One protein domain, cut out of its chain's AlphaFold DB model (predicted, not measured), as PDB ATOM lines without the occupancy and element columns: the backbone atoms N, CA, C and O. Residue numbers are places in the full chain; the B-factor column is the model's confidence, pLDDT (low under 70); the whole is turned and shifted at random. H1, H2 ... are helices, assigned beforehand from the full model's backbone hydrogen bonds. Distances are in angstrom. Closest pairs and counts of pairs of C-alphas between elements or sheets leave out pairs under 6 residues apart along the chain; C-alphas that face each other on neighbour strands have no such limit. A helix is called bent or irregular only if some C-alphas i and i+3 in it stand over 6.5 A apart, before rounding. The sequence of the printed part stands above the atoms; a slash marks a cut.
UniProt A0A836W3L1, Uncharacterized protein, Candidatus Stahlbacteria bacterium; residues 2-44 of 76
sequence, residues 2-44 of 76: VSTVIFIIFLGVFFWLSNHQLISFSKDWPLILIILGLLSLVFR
ATOM      1  N   VAL A   2       9.934  11.235 -18.013       74.94
ATOM      2  CA  VAL A   2       8.770  10.896 -17.158       74.94
ATOM      3  C   VAL A   2       8.125   9.544 -17.515       74.94
ATOM      4  O   VAL A   2       7.820   8.753 -16.629       74.94
ATOM      5  N   SER A   3       8.006   9.223 -18.807       71.50
ATOM      6  CA  SER A   3       7.421   7.955 -19.269       71.50
ATOM      7  C   SER A   3       8.184   6.716 -18.785       71.50
ATOM      8  O   SER A   3       7.573   5.702 -18.470       71.50
ATOM      9  N   THR A   4       9.512   6.802 -18.681       82.06
ATOM     10  CA  THR A   4      10.366   5.694 -18.224       82.06
ATOM     11  C   THR A   4      10.184   5.434 -16.729       82.06
ATOM     12  O   THR A   4      10.118   4.284 -16.311       82.06
ATOM     13  N   VAL A   5      10.034   6.493 -15.927       86.81
ATOM     14  CA  VAL A   5       9.793   6.389 -14.477       86.81
ATOM     15  C   VAL A   5       8.448   5.716 -14.200       86.81
ATOM     16  O   VAL A   5       8.374   4.780 -13.409       86.81
ATOM     17  N   ILE A   6       7.398   6.136 -14.910       84.19
ATOM     18  CA  ILE A   6       6.056   5.546 -14.798       84.19
ATOM     19  C   ILE A   6       6.080   4.062 -15.191       84.19
ATOM     20  O   ILE A   6       5.461   3.237 -14.523       84.19
ATOM     21  N   PHE A   7       6.833   3.710 -16.235       83.94
ATOM     22  CA  PHE A   7       6.968   2.328 -16.692       83.94
ATOM     23  C   PHE A   7       7.630   1.424 -15.642       83.94
ATOM     24  O   PHE A   7       7.156   0.317 -15.396       83.94
ATOM     25  N   ILE A   8       8.679   1.910 -14.974       87.62
ATOM     26  CA  ILE A   8       9.379   1.162 -13.918       87.62
ATOM     27  C   ILE A   8       8.480   0.965 -12.692       87.62
ATOM     28  O   ILE A   8       8.436  -0.133 -12.140       87.62
ATOM     29  N   ILE A   9       7.722   1.991 -12.290       87.38
ATOM     30  CA  ILE A   9       6.753   1.882 -11.186       87.38
ATOM     31  C   ILE A   9       5.686   0.835 -11.519       87.38
ATOM     32  O   ILE A   9       5.371  -0.013 -10.686       87.38
ATOM     33  N   PHE A  10       5.171   0.849 -12.751       84.81
ATOM     34  CA  PHE A  10       4.183  -0.121 -13.211       84.81
ATOM     35  C   PHE A  10       4.727  -1.555 -13.170       84.81
ATOM     36  O   PHE A  10       4.072  -2.445 -12.634       84.81
ATOM     37  N   LEU A  11       5.953  -1.765 -13.661       83.44
ATOM     38  CA  LEU A  11       6.658  -3.047 -13.583       83.44
ATOM     39  C   LEU A  11       6.836  -3.527 -12.139       83.44
ATOM     40  O   LEU A  11       6.591  -4.697 -11.865       83.44
ATOM     41  N   GLY A  12       7.211  -2.637 -11.218       83.31
ATOM     42  CA  GLY A  12       7.380  -2.970  -9.802       83.31
ATOM     43  C   GLY A  12       6.078  -3.420  -9.137       83.31
ATOM     44  O   GLY A  12       6.045  -4.467  -8.493       83.31
ATOM     45  N   VAL A  13       4.986  -2.678  -9.347       82.06
ATOM     46  CA  VAL A  13       3.653  -3.042  -8.831       82.06
ATOM     47  C   VAL A  13       3.178  -4.364  -9.433       82.06
ATOM     48  O   VAL A  13       2.651  -5.219  -8.724       82.06
ATOM     49  N   PHE A  14       3.407  -4.559 -10.729       75.31
ATOM     50  CA  PHE A  14       3.015  -5.764 -11.445       75.31
ATOM     51  C   PHE A  14       3.774  -7.012 -10.959       75.31
ATOM     52  O   PHE A  14       3.167  -8.058 -10.725       75.31
ATOM     53  N   PHE A  15       5.083  -6.895 -10.724       76.12
ATOM     54  CA  PHE A  15       5.901  -7.985 -10.187       76.12
ATOM     55  C   PHE A  15       5.527  -8.318  -8.735       76.12
ATOM     56  O   PHE A  15       5.474  -9.489  -8.357       76.12
ATOM     57  N   TRP A  16       5.196  -7.301  -7.933       77.69
ATOM     58  CA  TRP A  16       4.731  -7.487  -6.561       77.69
ATOM     59  C   TRP A  16       3.385  -8.225  -6.494       77.69
ATOM     60  O   TRP A  16       3.242  -9.170  -5.718       77.69
ATOM     61  N   LEU A  17       2.430  -7.866  -7.359       70.62
ATOM     62  CA  LEU A  17       1.135  -8.547  -7.478       70.62
ATOM     63  C   LEU A  17       1.281 -10.013  -7.911       70.62
ATOM     64  O   LEU A  17       0.552 -10.876  -7.419       70.62
ATOM     65  N   SER A  18       2.239 -10.310  -8.792       65.94
ATOM     66  CA  SER A  18       2.524 -11.688  -9.194       65.94
ATOM     67  C   SER A  18       3.151 -12.519  -8.068       65.94
ATOM     68  O   SER A  18       2.794 -13.685  -7.897       65.94
ATOM     69  N   ASN A  19       4.026 -11.922  -7.252       69.88
ATOM     70  CA  ASN A  19       4.670 -12.609  -6.129       69.88
ATOM     71  C   ASN A  19       3.666 -13.089  -5.061       69.88
ATOM     72  O   ASN A  19       3.911 -14.078  -4.379       69.88
ATOM     73  N   HIS A  20       2.511 -12.431  -4.941       74.69
ATOM     74  CA  HIS A  20       1.444 -12.825  -4.017       74.69
ATOM     75  C   HIS A  20       0.568 -13.998  -4.507       74.69
ATOM     76  O   HIS A  20      -0.435 -14.294  -3.863       74.69
ATOM     77  N   GLN A  21       0.893 -14.657  -5.634       65.81
ATOM     78  CA  GLN A  21       0.093 -15.732  -6.266       65.81
ATOM     79  C   GLN A  21      -1.359 -15.357  -6.620       65.81
ATOM     80  O   GLN A  21      -2.108 -16.189  -7.127       65.81
ATOM     81  N   LEU A  22      -1.745 -14.093  -6.435       62.06
ATOM     82  CA  LEU A  22      -3.022 -13.540  -6.884       62.06
ATOM     83  C   LEU A  22      -3.117 -13.513  -8.417       62.06
ATOM     84  O   LEU A  22      -4.221 -13.486  -8.954       62.06
ATOM     85  N   ILE A  23      -1.964 -13.518  -9.101       61.47
ATOM     86  CA  ILE A  23      -1.849 -13.473 -10.559       61.47
ATOM     87  C   ILE A  23      -0.752 -14.449 -11.008       61.47
ATOM     88  O   ILE A  23       0.423 -14.297 -10.660       61.47
ATOM     89  N   SER A  24      -1.120 -15.461 -11.791       65.31
ATOM     90  CA  SER A  24      -0.198 -16.392 -12.436       65.31
ATOM     91  C   SER A  24       0.162 -15.882 -13.828       65.31
ATOM     92  O   SER A  24      -0.693 -15.803 -14.710       65.31
ATOM     93  N   PHE A  25       1.450 -15.612 -14.065       65.38
ATOM     94  CA  PHE A  25       1.973 -15.188 -15.375       65.38
ATOM     95  C   PHE A  25       1.549 -16.105 -16.530       65.38
ATOM     96  O   PHE A  25       1.351 -15.641 -17.651       65.38
ATOM     97  N   SER A  26       1.384 -17.402 -16.260       68.62
ATOM     98  CA  SER A  26       0.983 -18.381 -17.272       68.62
ATOM     99  C   SER A  26      -0.501 -18.287 -17.642       68.62
ATOM    100  O   SER A  26      -0.850 -18.592 -18.783       68.62
ATOM    101  N   LYS A  27      -1.367 -17.841 -16.721       71.56
ATOM    102  CA  LYS A  27      -2.826 -17.830 -16.912       71.56
ATOM    103  C   LYS A  27      -3.398 -16.445 -17.200       71.56
ATOM    104  O   LYS A  27      -4.367 -16.337 -17.944       71.56
ATOM    105  N   ASP A  28      -2.790 -15.400 -16.651       74.00
ATOM    106  CA  ASP A  28      -3.412 -14.074 -16.573       74.00
ATOM    107  C   ASP A  28      -2.844 -13.069 -17.586       74.00
ATOM    108  O   ASP A  28      -3.342 -11.948 -17.706       74.00
ATOM    109  N   TRP A  29      -1.862 -13.476 -18.400       75.44
ATOM    110  CA  TRP A  29      -1.395 -12.687 -19.543       75.44
ATOM    111  C   TRP A  29      -2.504 -12.286 -20.545       75.44
ATOM    112  O   TRP A  29      -2.422 -11.171 -21.071       75.44
ATOM    113  N   PRO A  30      -3.585 -13.070 -20.780       82.75
ATOM    114  CA  PRO A  30      -4.696 -12.619 -21.619       82.75
ATOM    115  C   PRO A  30      -5.461 -11.455 -20.981       82.75
ATOM    116  O   PRO A  30      -5.963 -10.577 -21.677       82.75
ATOM    117  N   LEU A  31      -5.519 -11.409 -19.651       81.12
ATOM    118  CA  LEU A  31      -6.217 -10.368 -18.901       81.12
ATOM    119  C   LEU A  31      -5.496  -9.019 -19.043       81.12
ATOM    120  O   LEU A  31      -6.134  -7.981 -19.211       81.12
ATOM    121  N   ILE A  32      -4.164  -9.048 -19.096       77.69
ATOM    122  CA  ILE A  32      -3.319  -7.885 -19.402       77.69
ATOM    123  C   ILE A  32      -3.602  -7.361 -20.811       77.69
ATOM    124  O   ILE A  32      -3.728  -6.151 -20.991       77.69
ATOM    125  N   LEU A  33      -3.752  -8.249 -21.801       81.56
ATOM    126  CA  LEU A  33      -4.102  -7.859 -23.170       81.56
ATOM    127  C   LEU A  33      -5.500  -7.244 -23.261       81.56
ATOM    128  O   LEU A  33      -5.681  -6.261 -23.978       81.56
ATOM    129  N   ILE A  34      -6.471  -7.768 -22.508       83.31
ATOM    130  CA  ILE A  34      -7.819  -7.191 -22.419       83.31
ATOM    131  C   ILE A  34      -7.752  -5.781 -21.825       83.31
ATOM    132  O   ILE A  34      -8.326  -4.850 -22.388       83.31
ATOM    133  N   ILE A  35      -7.012  -5.599 -20.729       83.06
ATOM    134  CA  ILE A  35      -6.830  -4.291 -20.091       83.06
ATOM    135  C   ILE A  35      -6.122  -3.317 -21.045       83.06
ATOM    136  O   ILE A  35      -6.582  -2.190 -21.202       83.06
ATOM    137  N   LEU A  36      -5.060  -3.739 -21.736       80.44
ATOM    138  CA  LEU A  36      -4.374  -2.937 -22.759       80.44
ATOM    139  C   LEU A  36      -5.303  -2.550 -23.912       80.44
ATOM    140  O   LEU A  36      -5.287  -1.401 -24.352       80.44
ATOM    141  N   GLY A  37      -6.138  -3.481 -24.374       81.19
ATOM    142  CA  GLY A  37      -7.154  -3.225 -25.390       81.19
ATOM    143  C   GLY A  37      -8.170  -2.181 -24.931       81.19
ATOM    144  O   GLY A  37      -8.422  -1.212 -25.647       81.19
ATOM    145  N   LEU A  38      -8.690  -2.308 -23.709       82.88
ATOM    146  CA  LEU A  38      -9.615  -1.337 -23.118       82.88
ATOM    147  C   LEU A  38      -8.960   0.033 -22.915       82.88
ATOM    148  O   LEU A  38      -9.547   1.051 -23.280       82.88
ATOM    149  N   LEU A  39      -7.723   0.077 -22.415       80.12
ATOM    150  CA  LEU A  39      -6.959   1.318 -22.331       80.12
ATOM    151  C   LEU A  39      -6.773   1.936 -23.717       80.12
ATOM    152  O   LEU A  39      -6.962   3.135 -23.859       80.12
ATOM    153  N   SER A  40      -6.462   1.157 -24.755       76.44
ATOM    154  CA  SER A  40      -6.294   1.693 -26.113       76.44
ATOM    155  C   SER A  40      -7.568   2.344 -26.662       76.44
ATOM    156  O   SER A  40      -7.482   3.285 -27.448       76.44
ATOM    157  N   LEU A  41      -8.741   1.886 -26.214       76.69
ATOM    158  CA  LEU A  41     -10.027   2.475 -26.570       76.69
ATOM    159  C   LEU A  41     -10.253   3.808 -25.845       76.69
ATOM    160  O   LEU A  41     -10.685   4.774 -26.467       76.69
ATOM    161  N   VAL A  42      -9.915   3.879 -24.554       76.44
ATOM    162  CA  VAL A  42     -10.062   5.091 -23.726       76.44
ATOM    163  C   VAL A  42      -9.018   6.151 -24.086       76.44
ATOM    164  O   VAL A  42      -9.329   7.331 -24.208       76.44
ATOM    165  N   PHE A  43      -7.777   5.727 -24.314       70.25
ATOM    166  CA  PHE A  43      -6.657   6.565 -24.733       70.25
ATOM    167  C   PHE A  43      -6.552   6.695 -26.247       70.25
ATOM    168  O   PHE A  43      -5.521   7.158 -26.747       70.25
ATOM    169  N   ARG A  44      -7.602   6.328 -26.993       66.62
ATOM    170  CA  ARG A  44      -7.705   6.654 -28.409       66.62
ATOM    171  C   ARG A  44      -7.785   8.172 -28.494       66.62
ATOM    172  O   ARG A  44      -8.856   8.768 -28.453       66.62
TER     173      ARG A  44
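AT A GLANCE: This is residues 2 to 44 of the 76 residues of an uncharacterized protein of Candidatus Stahlbacteria bacterium (UniProt A0A836W3L1). Two long helices, H1 and H2, make an open V: they come close to each other near their linked ends, at Ser 18 and Phe 25, and spread apart toward their other ends. The space between the two arms is empty, and the arm residues 2 to 13 of H1 and 32 to 44, of which 32 to 42 belong to H2, stand free. The printed part has 43 residues, with H1 and then H2 along the chain, no named strand, and the class all helix. It is loose, with a radius of gyration of the C-alphas of 11.9 A, and flat, spanning 32 by 24 by 11 A.

IN THESE COORDINATES: H1 is residues 2 to 19, 26.3 A from C-alpha 2 at (8.770, 10.896, -17.158) to C-alpha 19 at (4.670, -12.609, -6.129). H2 is residues 25 to 42, 25.0 A long, and ends with C-alpha 42 at (-10.062, 5.091, -23.726). H2 is irregular: C-alphas 27 and 30 are 7.3 A apart.

HOW THE PARTS SIT: H1 and H2 are close but not clearly touching, with 1 pair of C-alphas within 8 A. The closest C-alphas are those of Ser 18 and Phe 25, 7.1 A apart. Their centres are 15.4 A apart. They run opposite ways at a steep tilt of 36 degrees, only just past shallow; the line of H2 is a rough one. In H1 every O i to N i+4 pair is within hydrogen-bond range; in H2, 11 of 14 are.

THE WHOLE: The two C-alphas farthest apart are those of His 20 and Arg 44, at 32.5 A. The printed part has no cut, and the link from H1 to H2, five residues, is tight. The mean pLDDT of the printed part is 76.6; residues 18 to 19, 21 to 26 and 44 are under 70.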